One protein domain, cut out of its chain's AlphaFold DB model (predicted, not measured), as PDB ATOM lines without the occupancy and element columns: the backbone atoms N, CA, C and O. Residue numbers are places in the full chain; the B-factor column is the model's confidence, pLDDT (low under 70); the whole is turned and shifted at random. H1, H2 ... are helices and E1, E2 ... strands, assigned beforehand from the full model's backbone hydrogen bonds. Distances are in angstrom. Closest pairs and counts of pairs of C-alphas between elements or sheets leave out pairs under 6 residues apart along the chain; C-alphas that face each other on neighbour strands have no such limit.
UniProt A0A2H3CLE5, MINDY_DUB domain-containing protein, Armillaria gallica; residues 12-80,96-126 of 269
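AT A GLANCE: This is residues 12 to 80 and 96 to 126 of the 269 residues of the protein "MINDY_DUB domain-containing protein" of Armillaria gallica (UniProt A0A2H3CLE5). The long helix H4 crosses H3 and H2, and these three pack together in one part of an elongated model; in the other part lie E1 and short H5, and residues 28 to 35, of which 28 to 33 belong to H1, stick out. The 100 printed residues, mostly helix by class, hold five named helices and one named strand, in the order H1 E1 H2 H3 H4 H5. The whole is only just compact, close to loose: radius of gyration of the C-alphas 15.2 A, spans 50 by 28 by 22 A.

HOW THE PARTS SIT: H4, residues 98 to 116, touches H3, residues 60 to 73, opposite ways at a steep tilt of 50 degrees; the closest C-alphas, of Ile 67 and Ala 107, are 5.0 A apart. With residues 106 to 113 alone H4 touches H2, residues 48 to 55; the closest C-alphas, of Val 52 and Asp 106, are 6.1 A apart. H1, residues 27 to 33, and H5, residues 123 to 126, touch no helix. E1, residues 37 to 39, pairs with no named strand. Every O i to N i+4 pair is within hydrogen-bond range in H1, H3 and H4, 3 of 4 in H2; H5 is too short for one.

IN THESE COORDINATES: H4 is 27.3 A long and H3 20.1 A. C-alpha 27 is at (46.208, -28.219, -17.505), C-alpha 126 at (25.047, -25.387, -21.043).

THE WHOLE: Residues 81 to 95 are not printed; C-alphas 80 and 96 are 19.3 A apart. Of the links printed whole, none is long. The pLDDT is under 70 at residues 22 to 24, 76 to 80 and 96.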
ATOM      1  N   PRO A  12      39.723 -28.055 -26.347       91.56
ATOM      2  CA  PRO A  12      38.596 -28.756 -25.734       91.56
ATOM      3  C   PRO A  12      38.162 -29.975 -26.557       91.56
ATOM      4  O   PRO A  12      38.224 -29.962 -27.789       91.56
ATOM      5  N   LEU A  13      37.668 -31.014 -25.878       92.62
ATOM      6  CA  LEU A  13      37.008 -32.149 -26.520       92.62
ATOM      7  C   LEU A  13      35.491 -31.987 -26.470       92.62
ATOM      8  O   LEU A  13      34.912 -31.821 -25.405       92.62
ATOM      9  N   PHE A  14      34.812 -32.184 -27.594       92.69
ATOM     10  CA  PHE A  14      33.359 -32.030 -27.708       92.69
ATOM     11  C   PHE A  14      32.540 -33.092 -26.953       92.69
ATOM     12  O   PHE A  14      31.312 -33.062 -26.993       92.69
ATOM     13  N   THR A  15      33.192 -34.048 -26.286       89.25
ATOM     14  CA  THR A  15      32.554 -35.210 -25.653       89.25
ATOM     15  C   THR A  15      32.171 -34.993 -24.193       89.25
ATOM     16  O   THR A  15      31.204 -35.596 -23.733       89.25
ATOM     17  N   ALA A  16      32.911 -34.174 -23.441       90.00
ATOM     18  CA  ALA A  16      32.660 -33.968 -22.017       90.00
ATOM     19  C   ALA A  16      33.158 -32.596 -21.547       90.00
ATOM     20  O   ALA A  16      34.195 -32.145 -22.019       90.00
ATOM     21  N   PRO A  17      32.477 -31.955 -20.578       91.25
ATOM     22  CA  PRO A  17      32.726 -30.559 -20.209       91.25
ATOM     23  C   PRO A  17      34.081 -30.314 -19.539       91.25
ATOM     24  O   PRO A  17      34.517 -29.175 -19.477       91.25
ATOM     25  N   THR A  18      34.741 -31.341 -19.005       90.69
ATOM     26  CA  THR A  18      36.049 -31.246 -18.328       90.69
ATOM     27  C   THR A  18      37.199 -31.773 -19.187       90.69
ATOM     28  O   THR A  18      38.346 -31.814 -18.740       90.69
ATOM     29  N   SER A  19      36.910 -32.219 -20.411       90.12
ATOM     30  CA  SER A  19      37.878 -32.923 -21.241       90.12
ATOM     31  C   SER A  19      38.630 -31.954 -22.146       90.12
ATOM     32  O   SER A  19      38.069 -31.364 -23.062       90.12
ATOM     33  N   PHE A  20      39.941 -31.857 -21.932       90.00
ATOM     34  CA  PHE A  20      40.863 -31.092 -22.770       90.00
ATOM     35  C   PHE A  20      42.004 -31.995 -23.242       90.00
ATOM     36  O   PHE A  20      42.460 -32.876 -22.505       90.00
ATOM     37  N   ARG A  21      42.482 -31.798 -24.473       87.38
ATOM     38  CA  ARG A  21      43.594 -32.584 -25.009       87.38
ATOM     39  C   ARG A  21      44.887 -32.154 -24.319       87.38
ATOM     40  O   ARG A  21      45.263 -30.986 -24.319       87.38
ATOM     41  N   THR A  22      45.583 -33.122 -23.727       67.94
ATOM     42  CA  THR A  22      46.804 -32.914 -22.939       67.94
ATOM     43  C   THR A  22      48.018 -32.679 -23.844       67.94
ATOM     44  O   THR A  22      48.860 -33.562 -24.005       67.94
ATOM     45  N   GLY A  23      48.095 -31.515 -24.485       61.50
ATOM     46  CA  GLY A  23      49.279 -31.084 -25.245       61.50
ATOM     47  C   GLY A  23      50.190 -30.140 -24.455       61.50
ATOM     48  O   GLY A  23      51.398 -30.095 -24.678       61.50
ATOM     49  N   SER A  24      49.608 -29.423 -23.497       61.06
ATOM     50  CA  SER A  24      50.186 -28.239 -22.882       61.06
ATOM     51  C   SER A  24      50.210 -28.426 -21.347       61.06
ATOM     52  O   SER A  24      49.293 -28.991 -20.739       61.06
ATOM     53  N   GLY A  25      51.322 -28.076 -20.687       71.94
ATOM     54  CA  GLY A  25      51.484 -28.183 -19.222       71.94
ATOM     55  C   GLY A  25      50.528 -27.281 -18.422       71.94
ATOM     56  O   GLY A  25      50.506 -27.326 -17.195       71.94
ATOM     57  N   GLU A  26      49.740 -26.484 -19.125       76.19
ATOM     58  CA  GLU A  26      48.711 -25.552 -18.708       76.19
ATOM     59  C   GLU A  26      47.610 -26.236 -17.895       76.19
ATOM     60  O   GLU A  26      47.187 -25.697 -16.877       76.19
ATOM     61  N   LEU A  27      47.208 -27.456 -18.265       81.12
ATOM     62  CA  LEU A  27      46.208 -28.219 -17.505       81.12
ATOM     63  C   LEU A  27      46.717 -28.611 -16.109       81.12
ATOM     64  O   LEU A  27      45.949 -28.621 -15.148       81.12
ATOM     65  N   LYS A  28      48.030 -28.844 -15.963       82.12
ATOM     66  CA  LYS A  28      48.634 -29.159 -14.656       82.12
ATOM     67  C   LYS A  28      48.565 -27.986 -13.689       82.12
ATOM     68  O   LYS A  28      48.631 -28.198 -12.483       82.12
ATOM     69  N   LEU A  29      48.454 -26.756 -14.192       83.44
ATOM     70  CA  LEU A  29      48.293 -25.595 -13.327       83.44
ATOM     71  C   LEU A  29      46.953 -25.651 -12.589       83.44
ATOM     72  O   LEU A  29      46.918 -25.468 -11.376       83.44
ATOM     73  N   PHE A  30      45.871 -25.933 -13.313       85.25
ATOM     74  CA  PHE A  30      44.534 -26.063 -12.736       85.25
ATOM     75  C   PHE A  30      44.471 -27.209 -11.723       85.25
ATOM     76  O   PHE A  30      43.977 -27.023 -10.613       85.25
ATOM     77  N   GLU A  31      45.098 -28.344 -12.049       84.69
ATOM     78  CA  GLU A  31      45.221 -29.494 -11.146       84.69
ATOM     79  C   GLU A  31      45.994 -29.151  -9.858       84.69
ATOM     80  O   GLU A  31      45.564 -29.505  -8.762       84.69
ATOM     81  N   GLN A  32      47.107 -28.415  -9.956       86.50
ATOM     82  CA  GLN A  32      47.911 -28.019  -8.791       86.50
ATOM     83  C   GLN A  32      47.205 -27.018  -7.874       86.50
ATOM     84  O   GLN A  32      47.437 -27.030  -6.665       86.50
ATOM     85  N   VAL A  33      46.390 -26.130  -8.443       86.12
ATOM     86  CA  VAL A  33      45.643 -25.115  -7.685       86.12
ATOM     87  C   VAL A  33      44.308 -25.678  -7.172       86.12
ATOM     88  O   VAL A  33      43.712 -25.098  -6.268       86.12
ATOM     89  N   GLY A  34      43.864 -26.827  -7.690       87.19
ATOM     90  CA  GLY A  34      42.593 -27.449  -7.319       87.19
ATOM     91  C   GLY A  34      41.384 -26.683  -7.856       87.19
ATOM     92  O   GLY A  34      40.361 -26.612  -7.181       87.19
ATOM     93  N   ILE A  35      41.520 -26.066  -9.034       89.38
ATOM     94  CA  ILE A  35      40.426 -25.378  -9.727       89.38
ATOM     95  C   ILE A  35      40.020 -26.232 -10.919       89.38
ATOM     96  O   ILE A  35      40.846 -26.502 -11.788       89.38
ATOM     97  N   ASP A  36      38.747 -26.607 -10.989       91.19
ATOM     98  CA  ASP A  36      38.227 -27.355 -12.128       91.19
ATOM     99  C   ASP A  36      38.140 -26.453 -13.363       91.19
ATOM    100  O   ASP A  36      37.581 -25.355 -13.312       91.19
ATOM    101  N   LEU A  37      38.690 -26.926 -14.482       92.12
ATOM    102  CA  LEU A  37      38.555 -26.292 -15.788       92.12
ATOM    103  C   LEU A  37      37.423 -26.975 -16.559       92.12
ATOM    104  O   LEU A  37      37.438 -28.193 -16.746       92.12
ATOM    105  N   VAL A  38      36.460 -26.183 -17.022       94.00
ATOM    106  CA  VAL A  38      35.276 -26.652 -17.744       94.00
ATOM    107  C   VAL A  38      35.037 -25.863 -19.032       94.00
ATOM    108  O   VAL A  38      35.447 -24.712 -19.162       94.00
ATOM    109  N   HIS A  39      34.327 -26.456 -19.986       94.25
ATOM    110  CA  HIS A  39      33.805 -25.801 -21.183       94.25
ATOM    111  C   HIS A  39      32.404 -26.334 -21.517       94.25
ATOM    112  O   HIS A  39      32.017 -27.426 -21.106       94.25
ATOM    113  N   GLY A  40      31.625 -25.551 -22.267       92.88
ATOM    114  CA  GLY A  40      30.264 -25.921 -22.692       92.88
ATOM    115  C   GLY A  40      30.142 -26.240 -24.184       92.88
ATOM    116  O   GLY A  40      29.040 -26.339 -24.730       92.88
ATOM    117  N   TRP A  41      31.275 -26.382 -24.867       94.62
ATOM    118  CA  TRP A  41      31.314 -26.755 -26.276       94.62
ATOM    119  C   TRP A  41      31.174 -28.271 -26.439       94.62
ATOM    120  O   TRP A  41      32.165 -28.965 -26.636       94.62
ATOM    121  N   LEU A  42      29.954 -28.786 -26.284       93.75
ATOM    122  CA  LEU A  42      29.658 -30.215 -26.372       93.75
ATOM    123  C   LEU A  42      28.787 -30.510 -27.584       93.75
ATOM    124  O   LEU A  42      27.869 -29.754 -27.891       93.75
ATOM    125  N   VAL A  43      29.039 -31.631 -28.247       93.25
ATOM    126  CA  VAL A  43      28.083 -32.147 -29.227       93.25
ATOM    127  C   VAL A  43      26.918 -32.806 -28.490       93.25
ATOM    128  O   VAL A  43      27.101 -33.409 -27.432       93.25
ATOM    129  N   ASP A  44      25.713 -32.650 -29.025       92.25
ATOM    130  CA  ASP A  44      24.539 -33.362 -28.533       92.25
ATOM    131  C   ASP A  44      24.616 -34.834 -28.991       92.25
ATOM    132  O   ASP A  44      24.709 -35.075 -30.194       92.25
ATOM    133  N   PRO A  45      24.596 -35.824 -28.079       89.00
ATOM    134  CA  PRO A  45      24.656 -37.242 -28.436       89.00
ATOM    135  C   PRO A  45      23.532 -37.714 -29.364       89.00
ATOM    136  O   PRO A  45      23.692 -38.735 -30.032       89.00
ATOM    137  N   GLU A  46      22.397 -37.011 -29.396       88.38
ATOM    138  CA  GLU A  46      21.269 -37.335 -30.278       88.38
ATOM    139  C   GLU A  46      21.450 -36.787 -31.701       88.38
ATOM    140  O   GLU A  46      20.683 -37.127 -32.608       88.38
ATOM    141  N   SER A  47      22.463 -35.947 -31.922       89.00
ATOM    142  CA  SER A  47      22.695 -35.289 -33.200       89.00
ATOM    143  C   SER A  47      23.544 -36.153 -34.149       89.00
ATOM    144  O   SER A  47      24.437 -36.887 -33.715       89.00
ATOM    145  N   PRO A  48      23.309 -36.078 -35.474       86.06
ATOM    146  CA  PRO A  48      24.086 -36.842 -36.455       86.06
ATOM    147  C   PRO A  48      25.570 -36.433 -36.497       86.06
ATOM    148  O   PRO A  48      26.416 -37.207 -36.943       86.06
ATOM    149  N   GLU A  49      25.906 -35.232 -36.023       88.44
ATOM    150  CA  GLU A  49      27.276 -34.727 -35.920       88.44
ATOM    151  C   GLU A  49      28.104 -35.482 -34.867       88.44
ATOM    152  O   GLU A  49      29.328 -35.563 -35.004       88.44
ATOM    153  N   ALA A  50      27.469 -36.056 -33.836       89.06
ATOM    154  CA  ALA A  50      28.159 -36.701 -32.719       89.06
ATOM    155  C   ALA A  50      29.000 -37.903 -33.154       89.06
ATOM    156  O   ALA A  50      30.151 -38.043 -32.735       89.06
ATOM    157  N   GLU A  51      28.455 -38.749 -34.032       88.50
ATOM    158  CA  GLU A  51      29.176 -39.915 -34.541       88.50
ATOM    159  C   GLU A  51      30.405 -39.486 -35.353       88.50
ATOM    160  O   GLU A  51      31.506 -40.007 -35.157       88.50
ATOM    161  N   VAL A  52      30.241 -38.488 -36.226       89.06
ATOM    162  CA  VAL A  52      31.324 -37.981 -37.076       89.06
ATOM    163  C   VAL A  52      32.431 -37.347 -36.234       89.06
ATOM    164  O   VAL A  52      33.611 -37.644 -36.436       89.06
ATOM    165  N   LEU A  53      32.071 -36.522 -35.248       88.25
ATOM    166  CA  LEU A  53      33.033 -35.906 -34.333       88.25
ATOM    167  C   LEU A  53      33.769 -36.955 -33.494       88.25
ATOM    168  O   LEU A  53      34.983 -36.860 -33.327       88.25
ATOM    169  N   ALA A  54      33.082 -38.005 -33.037       87.44
ATOM    170  CA  ALA A  54      33.716 -39.097 -32.301       87.44
ATOM    171  C   ALA A  54      34.742 -39.866 -33.154       87.44
ATOM    172  O   ALA A  54      35.826 -40.190 -32.663       87.44
ATOM    173  N   ARG A  55      34.454 -40.122 -34.440       85.25
ATOM    174  CA  ARG A  55      35.403 -40.793 -35.356       85.25
ATOM    175  C   ARG A  55      36.615 -39.933 -35.713       85.25
ATOM    176  O   ARG A  55      37.675 -40.474 -36.016       85.25
ATOM    177  N   THR A  56      36.465 -38.611 -35.694       81.75
ATOM    178  CA  THR A  56      37.477 -37.651 -36.175       81.75
ATOM    179  C   THR A  56      38.388 -37.113 -35.067       81.75
ATOM    180  O   THR A  56      39.210 -36.239 -35.316       81.75
ATOM    181  N   GLY A  57      38.299 -37.675 -33.857       81.62
ATOM    182  CA  GLY A  57      39.161 -37.345 -32.715       81.62
ATOM    183  C   GLY A  57      38.475 -36.513 -31.631       81.62
ATOM    184  O   GLY A  57      38.980 -36.460 -30.508       81.62
ATOM    185  N   GLY A  58      37.311 -35.933 -31.938       86.56
ATOM    186  CA  GLY A  58      36.428 -35.278 -30.975       86.56
ATOM    187  C   GLY A  58      36.976 -33.992 -30.362       86.56
ATOM    188  O   GLY A  58      36.467 -33.581 -29.328       86.56
ATOM    189  N   ASP A  59      37.998 -33.380 -30.953       91.06
ATOM    190  CA  ASP A  59      38.646 -32.157 -30.480       91.06
ATOM    191  C   ASP A  59      38.711 -31.089 -31.576       91.06
ATOM    192  O   ASP A  59      38.572 -31.385 -32.769       91.06
ATOM    193  N   TYR A  60      38.936 -29.841 -31.169       90.56
ATOM    194  CA  TYR A  60      38.941 -28.704 -32.087       90.56
ATOM    195  C   TYR A  60      40.047 -28.804 -33.143       90.56
ATOM    196  O   TYR A  60      39.773 -28.635 -34.332       90.56
ATOM    197  N   ASP A  61      41.273 -29.146 -32.741       90.94
ATOM    198  CA  ASP A  61      42.400 -29.203 -33.679       90.94
ATOM    199  C   ASP A  61      42.185 -30.264 -34.760       90.94
ATOM    200  O   ASP A  61      42.391 -29.987 -35.944       90.94
ATOM    201  N   SER A  62      41.726 -31.468 -34.394       91.19
ATOM    202  CA  SER A  62      41.464 -32.513 -35.395       91.19
ATOM    203  C   SER A  62      40.300 -32.139 -36.312       91.19
ATOM    204  O   SER A  62      40.371 -32.409 -37.511       91.19
ATOM    205  N   ALA A  63      39.266 -31.468 -35.793       90.69
ATOM    206  CA  ALA A  63      38.157 -30.958 -36.598       90.69
ATOM    207  C   ALA A  63      38.631 -29.939 -37.650       90.69
ATOM    208  O   ALA A  63      38.292 -30.057 -38.830       90.69
ATOM    209  N   VAL A  64      39.468 -28.976 -37.257       90.69
ATOM    210  CA  VAL A  64      40.037 -27.980 -38.182       90.69
ATOM    211  C   VAL A  64      40.985 -28.632 -39.189       90.69
ATOM    212  O   VAL A  64      40.911 -28.338 -40.384       90.69
ATOM    213  N   MET A  65      41.839 -29.557 -38.743       90.88
ATOM    214  CA  MET A  65      42.753 -30.293 -39.621       90.88
ATOM    215  C   MET A  65      42.009 -31.155 -40.645       90.88
ATOM    216  O   MET A  65      42.436 -31.235 -41.798       90.88
ATOM    217  N   LEU A  66      40.883 -31.764 -40.259       90.25
ATOM    218  CA  LEU A  66      40.018 -32.508 -41.170       90.25
ATOM    219  C   LEU A  66      39.435 -31.591 -42.250       90.25
ATOM    220  O   LEU A  66      39.504 -31.931 -43.428       90.25
ATOM    221  N   ILE A  67      38.908 -30.425 -41.863       89.19
ATOM    222  CA  ILE A  67      38.355 -29.446 -42.809       89.19
ATOM    223  C   ILE A  67      39.436 -28.966 -43.780       89.19
ATOM    224  O   ILE A  67      39.213 -28.958 -44.991       89.19
ATOM    225  N   ALA A  68      40.624 -28.624 -43.276       89.12
ATOM    226  CA  ALA A  68      41.748 -28.196 -44.105       89.12
ATOM    227  C   ALA A  68      42.212 -29.302 -45.070       89.12
ATOM    228  O   ALA A  68      42.473 -29.042 -46.247       89.12
ATOM    229  N   GLY A  69      42.281 -30.549 -44.594       86.38
ATOM    230  CA  GLY A  69      42.625 -31.707 -45.416       86.38
ATOM    231  C   GLY A  69      41.584 -31.987 -46.501       86.38
ATOM    232  O   GLY A  69      41.945 -32.206 -47.656       86.38
ATOM    233  N   ALA A  70      40.298 -31.931 -46.155       86.62
ATOM    234  CA  ALA A  70      39.207 -32.115 -47.103       86.62
ATOM    235  C   ALA A  70      39.184 -31.017 -48.173       86.62
ATOM    236  O   ALA A  70      39.006 -31.327 -49.350       86.62
ATOM    237  N   ASP A  71      39.421 -29.756 -47.802       84.94
ATOM    238  CA  ASP A  71      39.476 -28.651 -48.763       84.94
ATOM    239  C   ASP A  71      40.669 -28.772 -49.721       84.94
ATOM    240  O   ASP A  71      40.519 -28.567 -50.929       84.94
ATOM    241  N   HIS A  72      41.831 -29.212 -49.224       83.38
ATOM    242  CA  HIS A  72      42.985 -29.513 -50.074       83.38
ATOM    243  C   HIS A  72      42.662 -30.608 -51.104       83.38
ATOM    244  O   HIS A  72      42.942 -30.449 -52.296       83.38
ATOM    245  N   THR A  73      42.010 -31.691 -50.671       81.12
ATOM    246  CA  THR A  73      41.579 -32.797 -51.542       81.12
ATOM    247  C   THR A  73      40.500 -32.364 -52.540       81.12
ATOM    248  O   THR A  73      40.523 -32.775 -53.703       81.12
ATOM    249  N   ALA A  74      39.597 -31.475 -52.124       75.81
ATOM    250  CA  ALA A  74      38.556 -30.879 -52.958       75.81
ATOM    251  C   ALA A  74      39.048 -29.693 -53.813       75.81
ATOM    252  O   ALA A  74      38.239 -29.045 -54.475       75.81
ATOM    253  N   LYS A  75      40.359 -29.403 -53.828       72.31
ATOM    254  CA  LYS A  75      40.986 -28.303 -54.585       72.31
ATOM    255  C   LYS A  75      40.376 -26.919 -54.302       72.31
ATOM    256  O   LYS A  75      40.220 -26.118 -55.222       72.31
ATOM    257  N   GLY A  76      40.039 -26.629 -53.045       62.78
ATOM    258  CA  GLY A  76      39.520 -25.320 -52.626       62.78
ATOM    259  C   GLY A  76      38.022 -25.116 -52.869       62.78
ATOM    260  O   GLY A  76      37.517 -24.006 -52.721       62.78
ATOM    261  N   GLN A  77      37.299 -26.162 -53.277       60.00
ATOM    262  CA  GLN A  77      35.882 -26.068 -53.630       60.00
ATOM    263  C   GLN A  77      34.945 -26.176 -52.418       60.00
ATOM    264  O   GLN A  77      33.754 -25.898 -52.546       60.00
ATOM    265  N   LEU A  78      35.466 -26.541 -51.240       58.78
ATOM    266  CA  LEU A  78      34.683 -26.572 -50.007       58.78
ATOM    267  C   LEU A  78      34.669 -25.193 -49.340       58.78
ATOM    268  O   LEU A  78      33.642 -24.813 -48.794       58.78
ATOM    269  N   VAL A  79      35.739 -24.396 -49.425       54.09
ATOM    270  CA  VAL A  79      35.850 -23.090 -48.738       54.09
ATOM    271  C   VAL A  79      35.109 -21.927 -49.434       54.09
ATOM    272  O   VAL A  79      34.985 -20.860 -48.837       54.09
ATOM    273  N   ILE A  80      34.513 -22.110 -50.621       53.00
ATOM    274  CA  ILE A  80      33.789 -21.031 -51.331       53.00
ATOM    275  C   ILE A  80      32.454 -20.695 -50.636       53.00
ATOM    276  O   ILE A  80      31.395 -21.219 -50.976       53.00
ATOM    277  N   LEU A  96      37.724 -39.458 -57.079       66.56
ATOM    278  CA  LEU A  96      37.982 -39.402 -55.647       66.56
ATOM    279  C   LEU A  96      37.880 -40.829 -55.110       66.56
ATOM    280  O   LEU A  96      36.948 -41.556 -55.473       66.56
ATOM    281  N   SER A  97      38.854 -41.237 -54.297       78.31
ATOM    282  CA  SER A  97      38.753 -42.515 -53.602       78.31
ATOM    283  C   SER A  97      37.529 -42.489 -52.680       78.31
ATOM    284  O   SER A  97      37.083 -41.420 -52.257       78.31
ATOM    285  N   GLU A  98      36.958 -43.655 -52.378       81.56
ATOM    286  CA  GLU A  98      35.817 -43.728 -51.457       81.56
ATOM    287  C   GLU A  98      36.180 -43.158 -50.074       81.56
ATOM    288  O   GLU A  98      35.379 -42.477 -49.443       81.56
ATOM    289  N   GLU A  99      37.437 -43.335 -49.657       82.31
ATOM    290  CA  GLU A  99      37.978 -42.757 -48.427       82.31
ATOM    291  C   GLU A  99      38.026 -41.222 -48.468       82.31
ATOM    292  O   GLU A  99      37.719 -40.562 -47.476       82.31
ATOM    293  N   ASP A 100      38.390 -40.631 -49.608       83.44
ATOM    294  CA  ASP A 100      38.430 -39.174 -49.764       83.44
ATOM    295  C   ASP A 100      37.028 -38.570 -49.794       83.44
ATOM    296  O   ASP A 100      36.812 -37.488 -49.249       83.44
ATOM    297  N   ARG A 101      36.061 -39.279 -50.384       84.38
ATOM    298  CA  ARG A 101      34.648 -38.878 -50.356       84.38
ATOM    299  C   ARG A 101      34.107 -38.861 -48.937       84.38
ATOM    300  O   ARG A 101      33.544 -37.855 -48.526       84.38
ATOM    301  N   GLN A 102      34.370 -39.919 -48.174       86.94
ATOM    302  CA  GLN A 102      33.945 -39.999 -46.782       86.94
ATOM    303  C   GLN A 102      34.566 -38.885 -45.925       86.94
ATOM    304  O   GLN A 102      33.870 -38.269 -45.126       86.94
ATOM    305  N   LYS A 103      35.850 -38.557 -46.131       86.44
ATOM    306  CA  LYS A 103      36.498 -37.423 -45.444       86.44
ATOM    307  C   LYS A 103      35.864 -36.078 -45.794       86.44
ATOM    308  O   LYS A 103      35.774 -35.215 -44.926       86.44
ATOM    309  N   ILE A 104      35.461 -35.885 -47.050       87.38
ATOM    310  CA  ILE A 104      34.777 -34.663 -47.491       87.38
ATOM    311  C   ILE A 104      33.398 -34.560 -46.833       87.38
ATOM    312  O   ILE A 104      33.068 -33.503 -46.297       87.38
ATOM    313  N   ASP A 105      32.629 -35.648 -46.821       88.75
ATOM    314  CA  ASP A 105      31.311 -35.686 -46.180       88.75
ATOM    315  C   ASP A 105      31.424 -35.400 -44.674       88.75
ATOM    316  O   ASP A 105      30.717 -34.538 -44.145       88.75
ATOM    317  N   ASP A 106      32.389 -36.031 -44.002       90.44
ATOM    318  CA  ASP A 106      32.674 -35.792 -42.587       90.44
ATOM    319  C   ASP A 106      33.076 -34.332 -42.330       90.44
ATOM    320  O   ASP A 106      32.566 -33.694 -41.408       90.44
ATOM    321  N   ALA A 107      33.940 -33.760 -43.173       90.19
ATOM    322  CA  ALA A 107      34.365 -32.368 -43.054       90.19
ATOM    323  C   ALA A 107      33.205 -31.376 -43.217       90.19
ATOM    324  O   ALA A 107      33.183 -30.354 -42.532       90.19
ATOM    325  N   ILE A 108      32.229 -31.662 -44.085       89.81
ATOM    326  CA  ILE A 108      31.033 -30.821 -44.252       89.81
ATOM    327  C   ILE A 108      30.195 -30.824 -42.968       89.81
ATOM    328  O   ILE A 108      29.762 -29.760 -42.515       89.81
ATOM    329  N   VAL A 109      29.994 -31.996 -42.362       91.38
ATOM    330  CA  VAL A 109      29.244 -32.147 -41.105       91.38
ATOM    331  C   VAL A 109      29.953 -31.418 -39.962       91.38
ATOM    332  O   VAL A 109      29.338 -30.605 -39.269       91.38
ATOM    333  N   VAL A 110      31.263 -31.634 -39.811       91.00
ATOM    334  CA  VAL A 110      32.082 -30.973 -38.785       91.00
ATOM    335  C   VAL A 110      32.102 -29.460 -38.985       91.00
ATOM    336  O   VAL A 110      31.931 -28.708 -38.027       91.00
ATOM    337  N   ARG A 111      32.239 -28.982 -40.224       89.94
ATOM    338  CA  ARG A 111      32.188 -27.547 -40.517       89.94
ATOM    339  C   ARG A 111      30.847 -26.947 -40.129       89.94
ATOM    340  O   ARG A 111      30.825 -25.911 -39.474       89.94
ATOM    341  N   ARG A 112      29.740 -27.598 -40.492       91.31
ATOM    342  CA  ARG A 112      28.398 -27.146 -40.115       91.31
ATOM    343  C   ARG A 112      28.251 -27.048 -38.599       91.31
ATOM    344  O   ARG A 112      27.691 -26.071 -38.112       91.31
ATOM    345  N   PHE A 113      28.774 -28.025 -37.862       91.50
ATOM    346  CA  PHE A 113      28.803 -27.979 -36.404       91.50
ATOM    347  C   PHE A 113      29.572 -26.752 -35.892       91.50
ATOM    348  O   PHE A 113      29.022 -25.987 -35.102       91.50
ATOM    349  N   LEU A 114      30.798 -26.518 -36.371       91.06
ATOM    350  CA  LEU A 114      31.609 -25.364 -35.958       91.06
ATOM    351  C   LEU A 114      30.955 -24.025 -36.338       91.06
ATOM    352  O   LEU A 114      30.978 -23.083 -35.550       91.06
ATOM    353  N   ASP A 115      30.331 -23.945 -37.515       90.31
ATOM    354  CA  ASP A 115      29.622 -22.753 -37.986       90.31
ATOM    355  C   ASP A 115      28.356 -22.458 -37.170       90.31
ATOM    356  O   ASP A 115      28.051 -21.295 -36.910       90.31
ATOM    357  N   ASN A 116      27.651 -23.496 -36.718       89.31
ATOM    358  CA  ASN A 116      26.493 -23.354 -35.835       89.31
ATOM    359  C   ASN A 116      26.890 -23.050 -34.382       89.31
ATOM    360  O   ASN A 116      26.085 -22.509 -33.633       89.31
ATOM    361  N   THR A 117      28.112 -23.399 -33.970       90.12
ATOM    362  CA  THR A 117      28.586 -23.302 -32.577       90.12
ATOM    363  C   THR A 117      29.756 -22.329 -32.426       90.12
ATOM    364  O   THR A 117      30.658 -22.521 -31.609       90.12
ATOM    365  N   ARG A 118      29.731 -21.233 -33.196       87.81
ATOM    366  CA  ARG A 118      30.780 -20.194 -33.198       87.81
ATOM    367  C   ARG A 118      31.011 -19.543 -31.834       87.81
ATOM    368  O   ARG A 118      32.112 -19.070 -31.578       87.81
ATOM    369  N   SER A 119      30.001 -19.546 -30.966       87.19
ATOM    370  CA  SER A 119      30.064 -19.051 -29.585       87.19
ATOM    371  C   SER A 119      30.747 -20.019 -28.600       87.19
ATOM    372  O   SER A 119      30.735 -19.768 -27.389       87.19
ATOM    373  N   GLN A 120      31.313 -21.131 -29.102       91.19
ATOM    374  CA  GLN A 120      32.007 -22.178 -28.333       91.19
ATOM    375  C   GLN A 120      31.181 -22.688 -27.142       91.19
ATOM    376  O   GLN A 120      31.694 -23.028 -26.075       91.19
ATOM    377  N   MET A 121      29.867 -22.697 -27.320       91.12
ATOM    378  CA  MET A 121      28.878 -23.077 -26.331       91.12
ATOM    379  C   MET A 121      27.712 -23.716 -27.081       91.12
ATOM    380  O   MET A 121      27.420 -23.371 -28.224       91.12
ATOM    381  N   THR A 122      27.059 -24.679 -26.450       92.88
ATOM    382  CA  THR A 122      25.896 -25.380 -27.004       92.88
ATOM    383  C   THR A 122      24.827 -25.484 -25.932       92.88
ATOM    384  O   THR A 122      25.153 -25.478 -24.748       92.88
ATOM    385  N   TYR A 123      23.556 -25.621 -26.312       91.44
ATOM    386  CA  TYR A 123      22.485 -25.814 -25.327       91.44
ATOM    387  C   TYR A 123      22.672 -27.106 -24.526       91.44
ATOM    388  O   TYR A 123      22.517 -27.102 -23.304       91.44
ATOM    389  N   HIS A 124      23.089 -28.186 -25.194       93.06
ATOM    390  CA  HIS A 124      23.446 -29.441 -24.537       93.06
ATOM    391  C   HIS A 124      24.585 -29.239 -23.523       93.06
ATOM    392  O   HIS A 124      24.483 -29.656 -22.368       93.06
ATOM    393  N   GLY A 125      25.647 -28.528 -23.912       92.75
ATOM    394  CA  GLY A 125      26.759 -28.205 -23.024       92.75
ATOM    395  C   GLY A 125      26.381 -27.287 -21.867       92.75
ATOM    396  O   GLY A 125      26.793 -27.547 -20.742       92.75
ATOM    397  N   LEU A 126      25.543 -26.276 -22.092       91.69
ATOM    398  CA  LEU A 126      25.047 -25.387 -21.043       91.69
ATOM    399  C   LEU A 126      24.243 -26.159 -19.987       91.69
ATOM    400  O   LEU A 126      24.473 -25.998 -18.787       91.69
TER     401      LEU A 126